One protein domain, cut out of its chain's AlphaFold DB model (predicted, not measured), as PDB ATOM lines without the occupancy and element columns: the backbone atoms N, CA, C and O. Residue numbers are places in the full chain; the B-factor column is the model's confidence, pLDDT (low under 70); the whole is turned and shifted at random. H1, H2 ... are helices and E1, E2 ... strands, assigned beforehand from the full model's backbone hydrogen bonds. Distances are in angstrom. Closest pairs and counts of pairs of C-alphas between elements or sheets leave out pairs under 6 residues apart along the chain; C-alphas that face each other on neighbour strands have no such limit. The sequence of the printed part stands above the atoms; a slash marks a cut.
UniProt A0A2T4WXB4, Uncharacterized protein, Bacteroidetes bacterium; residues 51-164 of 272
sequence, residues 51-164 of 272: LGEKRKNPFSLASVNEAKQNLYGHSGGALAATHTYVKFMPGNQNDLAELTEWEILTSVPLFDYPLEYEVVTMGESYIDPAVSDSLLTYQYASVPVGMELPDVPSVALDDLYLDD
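AT A GLANCE: This is residues 51 to 164 of the 272 residues of an uncharacterized protein of Bacteroidetes bacterium (UniProt A0A2T4WXB4). A small three-stranded sheet, E4, E2 and E5, forms the middle; a two-stranded ribbon, E1 with E3, lies well off it, and H1 and H2 graze the sheet from different sides, H1 running away from it toward one end of the long axis. The long link from E3 to E4 reaches the other end at Asp 133. The 114 printed residues hold E1, H1, E2, H2, E3, E4 and E5 in that chain order; both sheets are antiparallel, and the class is mixed, with under half of the residues in named elements. The whole is only just compact, close to loose, with a radius of gyration of the C-alphas of 16.0 A and spans of 49 by 32 by 20 A.

HOW THE PARTS SIT: Begin at E1, residues 51 to 54, antiparallel to E3, residues 117 to 121, at 155 degrees; N 52 and O 118 are 2.8 A apart, within hydrogen-bond range. Next, H1, residues 61 to 72, only grazes the sheet of E4, residues 139 to 144, E2, residues 83 to 88, and E5, residues 154 to 160; its closest C-alphas with E5 are Leu 61 and Leu 160, 4.9 A. The inner strand E2 is antiparallel to E4, with N 86 and O 141 at 2.9 A, and to E5, with N 85 and O 158 at 2.8 A. H2, residues 93 to 106, only grazes this sheet too. In H1 and H2 every O i to N i+4 pair is within hydrogen-bond range. E1 and E3 are each apart from E2, E4 and E5.

IN THESE COORDINATES: Find C-alpha 51 at (154.528, 96.761, 179.651), where E1 begins. H1 spans 15.6 A and H2 19.9 A; E2, E4 and E5 span 15.2, 16.1 and 16.6 A. E5 ends at C-alpha 160, (138.482, 103.066, 166.875).

THE WHOLE: The C-alphas of Ser 75 and Asp 133, the two farthest apart, are 49.8 A apart. The printed part has no cut; E3 to E4 is the long link. Look for pLDDT under 70 at residue 71 and residues 73 to 76.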
ATOM      1  N   LEU A  51     155.808  97.234 180.151       96.31
ATOM      2  CA  LEU A  51     154.528  96.761 179.651       96.31
ATOM      3  C   LEU A  51     154.242  95.330 180.105       96.31
ATOM      4  O   LEU A  51     155.149  94.511 180.258       96.31
ATOM      5  N   GLY A  52     152.962  95.055 180.322       94.88
ATOM      6  CA  GLY A  52     152.416  93.758 180.691       94.88
ATOM      7  C   GLY A  52     151.759  93.068 179.506       94.88
ATOM      8  O   GLY A  52     152.271  93.075 178.389       94.88
ATOM      9  N   GLU A  53     150.607  92.453 179.753       94.75
ATOM     10  CA  GLU A  53     149.877  91.732 178.715       94.75
ATOM     11  C   GLU A  53     149.156  92.678 177.746       94.75
ATOM     12  O   GLU A  53     148.752  93.797 178.090       94.75
ATOM     13  N   LYS A  54     148.965  92.201 176.510       94.38
ATOM     14  CA  LYS A  54     148.132  92.886 175.521       94.38
ATOM     15  C   LYS A  54     146.673  92.850 175.974       94.38
ATOM     16  O   LYS A  54     146.085  91.786 176.167       94.38
ATOM     17  N   ARG A  55     146.072  94.028 176.098       92.62
ATOM     18  CA  ARG A  55     144.685  94.239 176.500       92.62
ATOM     19  C   ARG A  55     143.749  94.025 175.313       92.62
ATOM     20  O   ARG A  55     144.042  94.381 174.173       92.62
ATOM     21  N   LYS A  56     142.557  93.495 175.584       94.44
ATOM     22  CA  LYS A  56     141.428  93.571 174.646       94.44
ATOM     23  C   LYS A  56     140.973  95.027 174.585       94.44
ATOM     24  O   LYS A  56     140.576  95.537 175.619       94.44
ATOM     25  N   ASN A  57     141.038  95.700 173.444       94.31
ATOM     26  CA  ASN A  57     140.699  97.124 173.369       94.31
ATOM     27  C   ASN A  57     139.168  97.344 173.423       94.31
ATOM     28  O   ASN A  57     138.480  96.894 172.503       94.31
ATOM     29  N   PRO A  58     138.608  98.019 174.447       93.25
ATOM     30  CA  PRO A  58     137.175  98.315 174.496       93.25
ATOM     31  C   PRO A  58     136.760  99.440 173.532       93.25
ATOM     32  O   PRO A  58     135.583  99.565 173.219       93.25
ATOM     33  N   PHE A  59     137.698 100.231 173.017       94.31
ATOM     34  CA  PHE A  59     137.410 101.301 172.059       94.31
ATOM     35  C   PHE A  59     137.516 100.858 170.600       94.31
ATOM     36  O   PHE A  59     137.236 101.651 169.701       94.31
ATOM     37  N   SER A  60     137.929  99.615 170.332       96.81
ATOM     38  CA  SER A  60     137.999  99.143 168.951       96.81
ATOM     39  C   SER A  60     136.609  99.086 168.333       96.81
ATOM     40  O   SER A  60     135.621  98.737 168.990       96.81
ATOM     41  N   LEU A  61     136.527  99.393 167.041       96.12
ATOM     42  CA  LEU A  61     135.269  99.421 166.308       96.12
ATOM     43  C   LEU A  61     134.550  98.067 166.374       96.12
ATOM     44  O   LEU A  61     133.321  98.012 166.435       96.12
ATOM     45  N   ALA A  62     135.309  96.969 166.406       95.31
ATOM     46  CA  ALA A  62     134.771  95.629 166.601       95.31
ATOM     47  C   ALA A  62     134.117  95.461 167.985       95.31
ATOM     48  O   ALA A  62     132.982  94.993 168.062       95.31
ATOM     49  N   SER A  63     134.798  95.874 169.061       95.06
ATOM     50  CA  SER A  63     134.273  95.780 170.431       95.06
ATOM     51  C   SER A  63     133.022  96.634 170.620       95.06
ATOM     52  O   SER A  63     132.032  96.172 171.185       95.06
ATOM     53  N   VAL A  64     133.026  97.856 170.089       92.38
ATOM     54  CA  VAL A  64     131.883  98.764 170.215       92.38
ATOM     55  C   VAL A  64     130.694  98.294 169.370       92.38
ATOM     56  O   VAL A  64     129.554  98.366 169.820       92.38
ATOM     57  N   ASN A  65     130.914  97.734 168.176       92.94
ATOM     58  CA  ASN A  65     129.822  97.142 167.394       92.94
ATOM     59  C   ASN A  65     129.222  95.890 168.048       92.94
ATOM     60  O   ASN A  65     128.025  95.647 167.898       92.94
ATOM     61  N   GLU A  66     130.022  95.104 168.770       90.31
ATOM     62  CA  GLU A  66     129.530  93.990 169.588       90.31
ATOM     63  C   GLU A  66     128.675  94.504 170.757       90.31
ATOM     64  O   GLU A  66     127.556  94.034 170.955       90.31
ATOM     65  N   ALA A  67     129.142  95.539 171.463       84.94
ATOM     66  CA  ALA A  67     128.384  96.199 172.527       84.94
ATOM     67  C   ALA A  67     127.056  96.787 172.020       84.94
ATOM     68  O   ALA A  67     126.008  96.590 172.635       84.94
ATOM     69  N   LYS A  68     127.072  97.435 170.849       82.75
ATOM     70  CA  LYS A  68     125.870  97.948 170.177       82.75
ATOM     71  C   LYS A  68     124.875  96.833 169.885       82.75
ATOM     72  O   LYS A  68     123.683  97.012 170.120       82.75
ATOM     73  N   GLN A  69     125.352  95.702 169.364       82.06
ATOM     74  CA  GLN A  69     124.495  94.547 169.101       82.06
ATOM     75  C   GLN A  69     123.883  93.995 170.386       82.06
ATOM     76  O   GLN A  69     122.718  93.599 170.356       82.06
ATOM     77  N   ASN A  70     124.632  94.001 171.492       77.25
ATOM     78  CA  ASN A  70     124.117  93.546 172.776       77.25
ATOM     79  C   ASN A  70     123.026  94.485 173.324       77.25
ATOM     80  O   ASN A  70     121.945  94.021 173.661       77.25
ATOM     81  N   LEU A  71     123.256  95.804 173.329       68.31
ATOM     82  CA  LEU A  71     122.314  96.779 173.904       68.31
ATOM     83  C   LEU A  71     121.105  97.084 173.012       68.31
ATOM     84  O   LEU A  71     119.979  97.222 173.486       68.31
ATOM     85  N   TYR A  72     121.345  97.262 171.714       75.56
ATOM     86  CA  TYR A  72     120.375  97.844 170.781       75.56
ATOM     87  C   TYR A  72     119.960  96.874 169.669       75.56
ATOM     88  O   TYR A  72     119.155  97.221 168.798       75.56
ATOM     89  N   GLY A  73     120.491  95.650 169.677       68.50
ATOM     90  CA  GLY A  73     120.244  94.657 168.642       68.50
ATOM     91  C   GLY A  73     120.851  95.032 167.285       68.50
ATOM     92  O   GLY A  73     121.768  95.839 167.162       68.50
ATOM     93  N   HIS A  74     120.320  94.431 166.220       66.81
ATOM     94  CA  HIS A  74     120.857  94.571 164.857       66.81
ATOM     95  C   HIS A  74     120.277  95.771 164.083       66.81
ATOM     96  O   HIS A  74     120.547  95.945 162.892       66.81
ATOM     97  N   SER A  75     119.437  96.591 164.717       57.38
ATOM     98  CA  SER A  75     118.859  97.772 164.075       57.38
ATOM     99  C   SER A  75     119.881  98.905 163.948       57.38
ATOM    100  O   SER A  75     120.614  99.203 164.883       57.38
ATOM    101  N   GLY A  76     119.903  99.582 162.796       63.84
ATOM    102  CA  GLY A  76     120.716 100.792 162.604       63.84
ATOM    103  C   GLY A  76     122.155 100.568 162.127       63.84
ATOM    104  O   GLY A  76     122.964 101.482 162.260       63.84
ATOM    105  N   GLY A  77     122.468  99.392 161.567       77.19
ATOM    106  CA  GLY A  77     123.744  99.110 160.892       77.19
ATOM    107  C   GLY A  77     124.969  99.099 161.812       77.19
ATOM    108  O   GLY A  77     124.875  99.387 163.006       77.19
ATOM    109  N   ALA A  78     126.133  98.761 161.261       86.06
ATOM    110  CA  ALA A  78     127.395  98.904 161.981       86.06
ATOM    111  C   ALA A  78     127.759 100.391 162.129       86.06
ATOM    112  O   ALA A  78     127.455 101.205 161.256       86.06
ATOM    113  N   LEU A  79     128.390 100.735 163.247       90.06
ATOM    114  CA  LEU A  79     129.032 102.030 163.451       90.06
ATOM    115  C   LEU A  79     130.223 102.171 162.499       90.06
ATOM    116  O   LEU A  79     130.826 101.171 162.098       90.06
ATOM    117  N   ALA A  80     130.561 103.413 162.167       94.19
ATOM    118  CA  ALA A  80     131.767 103.749 161.420       94.19
ATOM    119  C   ALA A  80     132.903 104.124 162.379       94.19
ATOM    120  O   ALA A  80     132.648 104.600 163.485       94.19
ATOM    121  N   ALA A  81     134.149 103.922 161.945       96.19
ATOM    122  CA  ALA A  81     135.316 104.393 162.679       96.19
ATOM    123  C   ALA A  81     135.278 105.922 162.806       96.19
ATOM    124  O   ALA A  81     134.962 106.632 161.852       96.19
ATOM    125  N   THR A  82     135.624 106.409 163.991       95.56
ATOM    126  CA  THR A  82     135.822 107.846 164.255       95.56
ATOM    127  C   THR A  82     137.302 108.198 164.229       95.56
ATOM    128  O   THR A  82     137.672 109.288 163.802       95.56
ATOM    129  N   HIS A  83     138.145 107.254 164.657       97.44
ATOM    130  CA  HIS A  83     139.588 107.394 164.733       97.44
ATOM    131  C   HIS A  83     140.257 106.106 164.246       97.44
ATOM    132  O   HIS A  83     139.648 105.036 164.248       97.44
ATOM    133  N   THR A  84     141.527 106.201 163.888       97.94
ATOM    134  CA  THR A  84     142.409 105.078 163.585       97.94
ATOM    135  C   THR A  84     143.561 105.097 164.582       97.94
ATOM    136  O   THR A  84     144.182 106.134 164.811       97.94
ATOM    137  N   TYR A  85     143.848 103.954 165.199       97.88
ATOM    138  CA  TYR A  85     145.024 103.784 166.040       97.88
ATOM    139  C   TYR A  85     146.247 103.577 165.147       97.88
ATOM    140  O   TYR A  85     146.311 102.596 164.406       97.88
ATOM    141  N   VAL A  86     147.205 104.498 165.192       98.12
ATOM    142  CA  VAL A  86     148.366 104.526 164.294       98.12
ATOM    143  C   VAL A  86     149.652 104.370 165.095       98.12
ATOM    144  O   VAL A  86     149.799 104.938 166.176       98.12
ATOM    145  N   LYS A  87     150.590 103.599 164.541       97.88
ATOM    146  CA  LYS A  87     151.975 103.488 165.003       97.88
ATOM    147  C   LYS A  87     152.897 104.183 164.008       97.88
ATOM    148  O   LYS A  87     152.962 103.774 162.850       97.88
ATOM    149  N   PHE A  88     153.637 105.175 164.479       98.06
ATOM    150  CA  PHE A  88     154.686 105.880 163.754       98.06
ATOM    151  C   PHE A  88     156.052 105.263 164.057       98.06
ATOM    152  O   PHE A  88     156.346 104.868 165.188       98.06
ATOM    153  N   MET A  89     156.881 105.154 163.025       97.19
ATOM    154  CA  MET A  89     158.177 104.485 163.041       97.19
ATOM    155  C   MET A  89     159.251 105.455 162.535       97.19
ATOM    156  O   MET A  89     159.691 105.318 161.392       97.19
ATOM    157  N   PRO A  90     159.647 106.450 163.353       96.94
ATOM    158  CA  PRO A  90     160.666 107.416 162.958       96.94
ATOM    159  C   PRO A  90     161.983 106.688 162.665       96.94
ATOM    160  O   PRO A  90     162.459 105.879 163.458       96.94
ATOM    161  N   GLY A  91     162.566 106.950 161.501       95.88
ATOM    162  CA  GLY A  91     163.849 106.399 161.072       95.88
ATOM    163  C   GLY A  91     165.021 107.351 161.294       95.88
ATOM    164  O   GLY A  91     166.173 106.939 161.160       95.88
ATOM    165  N   ASN A  92     164.751 108.621 161.602       96.06
ATOM    166  CA  ASN A  92     165.767 109.642 161.836       96.06
ATOM    167  C   ASN A  92     165.229 110.812 162.691       96.06
ATOM    168  O   ASN A  92     164.051 110.871 163.034       96.06
ATOM    169  N   GLN A  93     166.108 111.758 163.034       95.81
ATOM    170  CA  GLN A  93     165.764 112.903 163.884       95.81
ATOM    171  C   GLN A  93     164.789 113.896 163.225       95.81
ATOM    172  O   GLN A  93     164.042 114.558 163.943       95.81
ATOM    173  N   ASN A  94     164.783 114.014 161.891       97.44
ATOM    174  CA  ASN A  94     163.817 114.867 161.197       97.44
ATOM    175  C   ASN A  94     162.408 114.290 161.336       97.44
ATOM    176  O   ASN A  94     161.494 115.053 161.618       97.44
ATOM    177  N   ASP A  95     162.251 112.966 161.256       97.81
ATOM    178  CA  ASP A  95     160.956 112.309 161.464       97.81
ATOM    179  C   ASP A  95     160.402 112.610 162.869       97.81
ATOM    180  O   ASP A  95     159.218 112.889 163.033       97.81
ATOM    181  N   LEU A  96     161.256 112.607 163.902       96.44
ATOM    182  CA  LEU A  96     160.849 112.996 165.260       96.44
ATOM    183  C   LEU A  96     160.433 114.469 165.352       96.44
ATOM    184  O   LEU A  96     159.471 114.800 166.049       96.44
ATOM    185  N   ALA A  97     161.168 115.357 164.677       96.62
ATOM    186  CA  ALA A  97     160.835 116.777 164.638       96.62
ATOM    187  C   ALA A  97     159.492 117.008 163.930       96.62
ATOM    188  O   ALA A  97     158.669 117.772 164.429       96.62
ATOM    189  N   GLU A  98     159.246 116.296 162.831       97.81
ATOM    190  CA  GLU A  98     157.994 116.350 162.082       97.81
ATOM    191  C   GLU A  98     156.811 115.816 162.897       97.81
ATOM    192  O   GLU A  98     155.769 116.462 162.945       97.81
ATOM    193  N   LEU A  99     156.978 114.695 163.610       97.81
ATOM    194  CA  LEU A  99     155.961 114.194 164.543       97.81
ATOM    195  C   LEU A  99     155.629 115.226 165.628       97.81
ATOM    196  O   LEU A  99     154.456 115.461 165.910       97.81
ATOM    197  N   THR A 100     156.648 115.873 166.199       96.44
ATOM    198  CA  THR A 100     156.463 116.898 167.240       96.44
ATOM    199  C   THR A 100     155.708 118.115 166.700       96.44
ATOM    200  O   THR A 100     154.795 118.628 167.345       96.44
ATOM    201  N   GLU A 101     156.069 118.591 165.507       97.75
ATOM    202  CA  GLU A 101     155.368 119.697 164.854       97.75
ATOM    203  C   GLU A 101     153.920 119.317 164.517       97.75
ATOM    204  O   GLU A 101     152.997 120.090 164.782       97.75
ATOM    205  N   TRP A 102     153.703 118.105 164.005       98.00
ATOM    206  CA  TRP A 102     152.378 117.586 163.689       98.00
ATOM    207  C   TRP A 102     151.482 117.469 164.930       98.00
ATOM    208  O   TRP A 102     150.330 117.904 164.878       98.00
ATOM    209  N   GLU A 103     151.995 116.965 166.058       97.62
ATOM    210  CA  GLU A 103     151.274 116.924 167.340       97.62
ATOM    211  C   GLU A 103     150.831 118.327 167.774       97.62
ATOM    212  O   GLU A 103     149.671 118.529 168.138       97.62
ATOM    213  N   ILE A 104     151.718 119.323 167.678       96.56
ATOM    214  CA  ILE A 104     151.407 120.711 168.046       96.56
ATOM    215  C   ILE A 104     150.328 121.300 167.126       96.56
ATOM    216  O   ILE A 104     149.388 121.938 167.606       96.56
ATOM    217  N   LEU A 105     150.445 121.097 165.810       97.06
ATOM    218  CA  LEU A 105     149.526 121.662 164.818       97.06
ATOM    219  C   LEU A 105     148.134 121.027 164.872       97.06
ATOM    220  O   LEU A 105     147.130 121.726 164.736       97.06
ATOM    221  N   THR A 106     148.069 119.710 165.058       96.06
ATOM    222  CA  THR A 106     146.810 118.951 165.054       96.06
ATOM    223  C   THR A 106     146.192 118.800 166.437       96.06
ATOM    224  O   THR A 106     145.007 118.484 166.539       96.06
ATOM    225  N   SER A 107     146.969 119.039 167.499       95.44
ATOM    226  CA  SER A 107     146.593 118.739 168.885       95.44
ATOM    227  C   SER A 107     146.235 117.262 169.114       95.44
ATOM    228  O   SER A 107     145.463 116.949 170.022       95.44
ATOM    229  N   VAL A 108     146.775 116.345 168.298       95.81
ATOM    230  CA  VAL A 108     146.645 114.898 168.506       95.81
ATOM    231  C   VAL A 108     147.813 114.411 169.363       95.81
ATOM    232  O   VAL A 108     148.948 114.465 168.896       95.81
ATOM    233  N   PRO A 109     147.560 113.911 170.588       95.69
ATOM    234  CA  PRO A 109     148.624 113.515 171.498       95.69
ATOM    235  C   PRO A 109     149.372 112.277 170.998       95.69
ATOM    236  O   PRO A 109     148.754 111.285 170.588       95.69
ATOM    237  N   LEU A 110     150.698 112.331 171.099       96.81
ATOM    238  CA  LEU A 110     151.599 111.225 170.813       96.81
ATOM    239  C   LEU A 110     152.018 110.525 172.109       96.81
ATOM    240  O   LEU A 110     152.292 111.147 173.134       96.81
ATOM    241  N   PHE A 111     152.068 109.197 172.058       95.69
ATOM    242  CA  PHE A 111     152.495 108.352 173.168       95.69
ATOM    243  C   PHE A 111     153.736 107.567 172.771       95.69
ATOM    244  O   PHE A 111     153.798 107.001 171.683       95.69
ATOM    245  N   ASP A 112     154.705 107.486 173.672       92.94
ATOM    246  CA  ASP A 112     155.967 106.772 173.478       92.94
ATOM    247  C   ASP A 112     155.860 105.267 173.775       92.94
ATOM    248  O   ASP A 112     156.820 104.531 173.574       92.94
ATOM    249  N   TYR A 113     154.695 104.785 174.222       94.62
ATOM    250  CA  TYR A 113     154.397 103.369 174.441       94.62
ATOM    251  C   TYR A 113     153.098 102.934 173.743       94.62
ATOM    252  O   TYR A 113     152.160 103.724 173.603       94.62
ATOM    253  N   PRO A 114     152.985 101.655 173.340       95.56
ATOM    254  CA  PRO A 114     151.768 101.124 172.745       95.56
ATOM    255  C   PRO A 114     150.608 101.097 173.749       95.56
ATOM    256  O   PRO A 114     150.640 100.417 174.777       95.56
ATOM    257  N   LEU A 115     149.513 101.761 173.380       92.44
ATOM    258  CA  LEU A 115     148.298 101.906 174.185       92.44
ATOM    259  C   LEU A 115     147.507 100.601 174.365       92.44
ATOM    260  O   LEU A 115     146.608 100.528 175.201       92.44
ATOM    261  N   GLU A 116     147.831  99.562 173.595       92.94
ATOM    262  CA  GLU A 116     147.176  98.253 173.649       92.94
ATOM    263  C   GLU A 116     147.742  97.315 174.728       92.94
ATOM    264  O   GLU A 116     147.199  96.233 174.923       92.94
ATOM    265  N   TYR A 117     148.786  97.710 175.462       93.62
ATOM    266  CA  TYR A 117     149.366  96.911 176.550       93.62
ATOM    267  C   TYR A 117     149.033  97.497 177.916       93.62
ATOM    268  O   TYR A 117     148.766  98.690 178.058       93.62
ATOM    269  N   GLU A 118     148.963  96.652 178.939       91.69
ATOM    270  CA  GLU A 118     148.926  97.112 180.326       91.69
ATOM    271  C   GLU A 118     150.256  97.776 180.698       91.69
ATOM    272  O   GLU A 118     151.319  97.276 180.338       91.69
ATOM    273  N   VAL A 119     150.209  98.888 181.430       92.75
ATOM    274  CA  VAL A 119     151.412  99.504 181.997       92.75
ATOM    275  C   VAL A 119     151.611  98.934 183.397       92.75
ATOM    276  O   VAL A 119     150.879  99.275 184.322       92.75
ATOM    277  N   VAL A 120     152.597  98.048 183.547       94.56
ATOM    278  CA  VAL A 120     152.945  97.411 184.830       94.56
ATOM    279  C   VAL A 120     153.739  98.372 185.704       94.56
ATOM    280  O   VAL A 120     153.609  98.387 186.927       94.56
ATOM    281  N   THR A 121     154.599  99.180 185.090       94.00
ATOM    282  CA  THR A 121     155.381 100.205 185.784       94.00
ATOM    283  C   THR A 121     155.525 101.404 184.872       94.00
ATOM    284  O   THR A 121     155.939 101.251 183.728       94.00
ATOM    285  N   MET A 122     155.176 102.582 185.381       93.56
ATOM    286  CA  MET A 122     155.373 103.843 184.674       93.56
ATOM    287  C   MET A 122     156.808 104.325 184.893       93.56
ATOM    288  O   MET A 122     157.250 104.406 186.041       93.56
ATOM    289  N   GLY A 123     157.518 104.623 183.807       92.56
ATOM    290  CA  GLY A 123     158.839 105.248 183.828       92.56
ATOM    291  C   GLY A 123     158.845 106.583 183.087       92.56
ATOM    292  O   GLY A 123     157.794 107.140 182.778       92.56
ATOM    293  N   GLU A 124     160.042 107.087 182.806       89.88
ATOM    294  CA  GLU A 124     160.274 108.299 182.013       89.88
ATOM    295  C   GLU A 124     160.107 108.054 180.514       89.88
ATOM    296  O   GLU A 124     159.699 108.965 179.800       89.88
ATOM    297  N   SER A 125     160.422 106.845 180.035       90.25
ATOM    298  CA  SER A 125     160.211 106.471 178.636       90.25
ATOM    299  C   SER A 125     160.006 104.973 178.430       90.25
ATOM    300  O   SER A 125     160.456 104.146 179.228       90.25
ATOM    301  N   TYR A 126     159.341 104.601 177.338       93.44
ATOM    302  CA  TYR A 126     159.338 103.232 176.819       93.44
ATOM    303  C   TYR A 126     160.310 103.079 175.642       93.44
ATOM    304  O   TYR A 126     160.347 103.901 174.728       93.44
ATOM    305  N   ILE A 127     161.078 101.987 175.638       92.19
ATOM    306  CA  ILE A 127     161.930 101.601 174.508       92.19
ATOM    307  C   ILE A 127     161.344 100.337 173.890       92.19
ATOM    308  O   ILE A 127     161.296  99.293 174.545       92.19
ATOM    309  N   ASP A 128     160.929 100.418 172.626       91.12
ATOM    310  CA  ASP A 128     160.446  99.242 171.909       91.12
ATOM    311  C   ASP A 128     161.595  98.231 171.688       91.12
ATOM    312  O   ASP A 128     162.637  98.590 171.141       91.12
ATOM    313  N   PRO A 129     161.444  96.949 172.071       90.50
ATOM    314  CA  PRO A 129     162.497  95.948 171.890       90.50
ATOM    315  C   PRO A 129     162.914  95.706 170.431       90.50
ATOM    316  O   PRO A 129     163.960  95.101 170.195       90.50
ATOM    317  N   ALA A 130     162.093  96.108 169.457       89.88
ATOM    318  CA  ALA A 130     162.372  95.949 168.035       89.88
ATOM    319  C   ALA A 130     163.187  97.106 167.435       89.88
ATOM    320  O   ALA A 130     163.665  96.963 166.306       89.88
ATOM    321  N   VAL A 131     163.362  98.233 168.143       90.69
ATOM    322  CA  VAL A 131     164.177  99.349 167.639       90.69
ATOM    323  C   VAL A 131     165.659  99.151 167.946       90.69
ATOM    324  O   VAL A 131     166.045  98.676 169.011       90.69
ATOM    325  N   SER A 132     166.513  99.527 166.994       88.56
ATOM    326  CA  SER A 132     167.970  99.495 167.168       88.56
ATOM    327  C   SER A 132     168.521 100.746 167.853       88.56
ATOM    328  O   SER A 132     169.568 100.677 168.489       88.56
ATOM    329  N   ASP A 133     167.837 101.881 167.695       89.94
ATOM    330  CA  ASP A 133     168.173 103.155 168.326       89.94
ATOM    331  C   ASP A 133     167.053 103.537 169.294       89.94
ATOM    332  O   ASP A 133     165.915 103.767 168.883       89.94
ATOM    333  N   SER A 134     167.375 103.598 170.586       87.56
ATOM    334  CA  SER A 134     166.411 103.929 171.636       87.56
ATOM    335  C   SER A 134     165.861 105.350 171.529       87.56
ATOM    336  O   SER A 134     164.791 105.615 172.067       87.56
ATOM    337  N   LEU A 135     166.581 106.269 170.873       88.12
ATOM    338  CA  LEU A 135     166.111 107.641 170.667       88.12
ATOM    339  C   LEU A 135     165.006 107.712 169.610       88.12
ATOM    340  O   LEU A 135     164.175 108.609 169.657       88.12
ATOM    341  N   LEU A 136     164.976 106.746 168.692       92.56
ATOM    342  CA  LEU A 136     164.004 106.637 167.605       92.56
ATOM    343  C   LEU A 136     162.913 105.605 167.939       92.56
ATOM    344  O   LEU A 136     162.463 104.854 167.071       92.56
ATOM    345  N   THR A 137     162.515 105.525 169.214       94.00
ATOM    346  CA  THR A 137     161.429 104.633 169.641       94.00
ATOM    347  C   THR A 137     160.125 104.981 168.917       94.00
ATOM    348  O   THR A 137     159.912 106.107 168.456       94.00
ATOM    349  N   TYR A 138     159.249 103.991 168.784       96.44
ATOM    350  CA  TYR A 138     157.980 104.168 168.092       96.44
ATOM    351  C   TYR A 138     157.031 105.068 168.872       96.44
ATOM    352  O   TYR A 138     157.012 105.046 170.100       96.44
ATOM    353  N   GLN A 139     156.206 105.810 168.137       96.81
ATOM    354  CA  GLN A 139     155.174 106.661 168.717       96.81
ATOM    355  C   GLN A 139     153.787 106.198 168.283       96.81
ATOM    356  O   GLN A 139     153.613 105.610 167.214       96.81
ATOM    357  N   TYR A 140     152.792 106.444 169.124       97.62
ATOM    358  CA  TYR A 140     151.446 105.910 168.972       97.62
ATOM    359  C   TYR A 140     150.416 107.017 169.143       97.62
ATOM    360  O   TYR A 140     150.556 107.858 170.025       97.62
ATOM    361  N   ALA A 141     149.362 106.997 168.328       97.62
ATOM    362  CA  ALA A 141     148.310 108.008 168.376       97.62
ATOM    363  C   ALA A 141     146.946 107.433 168.002       97.62
ATOM    364  O   ALA A 141     146.848 106.482 167.226       97.62
ATOM    365  N   SER A 142     145.885 108.055 168.513       97.25
ATOM    366  CA  SER A 142     144.524 107.858 168.004       97.25
ATOM    367  C   SER A 142     144.181 109.032 167.092       97.25
ATOM    368  O   SER A 142     143.953 110.137 167.572       97.25
ATOM    369  N   VAL A 143     144.175 108.803 165.781       97.44
ATOM    370  CA  VAL A 143     144.053 109.862 164.771       97.44
ATOM    371  C   VAL A 143     142.624 109.922 164.238       97.44
ATOM    372  O   VAL A 143     142.129 108.888 163.792       97.44
ATOM    373  N   PRO A 144     141.941 111.079 164.239       97.19
ATOM    374  CA  PRO A 144     140.618 111.209 163.632       97.19
ATOM    375  C   PRO A 144     140.602 110.772 162.161       97.19
ATOM    376  O   PRO A 144     141.507 111.091 161.388       97.19
ATOM    377  N   VAL A 145     139.551 110.060 161.748       95.75
ATOM    378  CA  VAL A 145     139.406 109.608 160.358       95.75
ATOM    379  C   VAL A 145     139.352 110.812 159.416       95.75
ATOM    380  O   VAL A 145     138.589 111.754 159.625       95.75
ATOM    381  N   GLY A 146     140.145 110.757 158.343       93.38
ATOM    382  CA  GLY A 146     140.226 111.816 157.334       93.38
ATOM    383  C   GLY A 146     141.224 112.933 157.652       93.38
ATOM    384  O   GLY A 146     141.364 113.842 156.839       93.38
ATOM    385  N   MET A 147     141.924 112.869 158.789       96.12
ATOM    386  CA  MET A 147     143.045 113.763 159.089       96.12
ATOM    387  C   MET A 147     144.288 113.385 158.270       96.12
ATOM    388  O   MET A 147     144.575 112.203 158.073       96.12
ATOM    389  N   GLU A 148     145.036 114.389 157.805       95.94
ATOM    390  CA  GLU A 148     146.313 114.183 157.116       95.94
ATOM    391  C   GLU A 148     147.410 113.773 158.111       95.94
ATOM    392  O   GLU A 148     147.577 114.381 159.173       95.94
ATOM    393  N   LEU A 149     148.142 112.715 157.762       96.94
ATOM    394  CA  LEU A 149     149.278 112.209 158.531       96.94
ATOM    395  C   LEU A 149     150.574 112.911 158.093       96.94
ATOM    396  O   LEU A 149     150.673 113.294 156.924       96.94
ATOM    397  N   PRO A 150     151.567 113.049 158.991       96.75
ATOM    398  CA  PRO A 150     152.889 113.548 158.623       96.75
ATOM    399  C   PRO A 150     153.604 112.558 157.690       96.75
ATOM    400  O   PRO A 150     153.248 111.374 157.650       96.75
ATOM    401  N   ASP A 151     154.633 113.015 156.976       96.62
ATOM    402  CA  ASP A 151     155.479 112.212 156.078       96.62
ATOM    403  C   ASP A 151     156.486 111.350 156.862       96.62
ATOM    404  O   ASP A 151     157.692 111.331 156.626       96.62
ATOM    405  N   VAL A 152     155.964 110.598 157.831       97.81
ATOM    406  CA  VAL A 152     156.717 109.693 158.696       97.81
ATOM    407  C   VAL A 152     156.200 108.271 158.486       97.81
ATOM    408  O   VAL A 152     154.979 108.055 158.497       97.81
ATOM    409  N   PRO A 153     157.085 107.263 158.326       97.44
ATOM    410  CA  PRO A 153     156.662 105.879 158.149       97.44
ATOM    411  C   PRO A 153     155.686 105.448 159.245       97.44
ATOM    412  O   PRO A 153     155.991 105.524 160.433       97.44
ATOM    413  N   SER A 154     154.498 104.987 158.858       97.50
ATOM    414  CA  SER A 154     153.430 104.666 159.803       97.50
ATOM    415  C   SER A 154     152.607 103.455 159.374       97.50
ATOM    416  O   SER A 154     152.595 103.054 158.209       97.50
ATOM    417  N   VAL A 155     151.944 102.827 160.344       97.69
ATOM    418  CA  VAL A 155     151.038 101.696 160.128       97.69
ATOM    419  C   VAL A 155     149.774 101.862 160.967       97.69
ATOM    420  O   VAL A 155     149.839 102.130 162.168       97.69
ATOM    421  N   ALA A 156     148.615 101.689 160.333       97.19
ATOM    422  CA  ALA A 156     147.339 101.593 161.029       97.19
ATOM    423  C   ALA A 156     147.241 100.233 161.738       97.19
ATOM    424  O   ALA A 156     147.440  99.186 161.120       97.19
ATOM    425  N   LEU A 157     146.963 100.259 163.038       96.88
ATOM    426  CA  LEU A 157     146.893  99.077 163.893       96.88
ATOM    427  C   LEU A 157     145.456  98.608 164.139       96.88
ATOM    428  O   LEU A 157     145.221  97.403 164.181       96.88
ATOM    429  N   ASP A 158     144.517  99.539 164.329       97.25
ATOM    430  CA  ASP A 158     143.110  99.229 164.610       97.25
ATOM    431  C   ASP A 158     142.200 100.421 164.276       97.25
ATOM    432  O   ASP A 158     142.631 101.576 164.330       97.25
ATOM    433  N   ASP A 159     140.931 100.145 163.991       97.50
ATOM    434  CA  ASP A 159     139.896 101.173 163.855       97.50
ATOM    435  C   ASP A 159     139.219 101.402 165.207       97.50
ATOM    436  O   ASP A 159     138.869 100.454 165.915       97.50
ATOM    437  N   LEU A 160     138.990 102.663 165.566       96.69
ATOM    438  CA  LEU A 160     138.482 103.066 166.875       96.69
ATOM    439  C   LEU A 160     137.147 103.814 166.787       96.69
ATOM    440  O   LEU A 160     136.866 104.578 165.855       96.69
ATOM    441  N   TYR A 161     136.343 103.652 167.833       94.50
ATOM    442  CA  TYR A 161     135.146 104.440 168.094       94.50
ATOM    443  C   TYR A 161     135.326 105.218 169.406       94.50
ATOM    444  O   TYR A 161     135.210 104.654 170.492       94.50
ATOM    445  N   LEU A 162     135.655 106.505 169.283       89.81
ATOM    446  CA  LEU A 162     135.854 107.460 170.370       89.81
ATOM    447  C   LEU A 162     134.807 108.568 170.213       89.81
ATOM    448  O   LEU A 162     135.076 109.627 169.653       89.81
ATOM    449  N   ASP A 163     133.588 108.266 170.642       81.75
ATOM    450  CA  ASP A 163     132.455 109.188 170.645       81.75
ATOM    451  C   ASP A 163     131.817 109.137 172.033       81.75
ATOM    452  O   ASP A 163     131.524 108.058 172.555       81.75
ATOM    453  N   ASP A 164     131.661 110.307 172.638       70.94
ATOM    454  CA  ASP A 164     131.143 110.498 173.987       70.94
ATOM    455  C   ASP A 164     129.618 110.679 174.015       70.94
ATOM    456  O   ASP A 164     129.028 110.723 175.095       70.94
TER     457      ASP A 164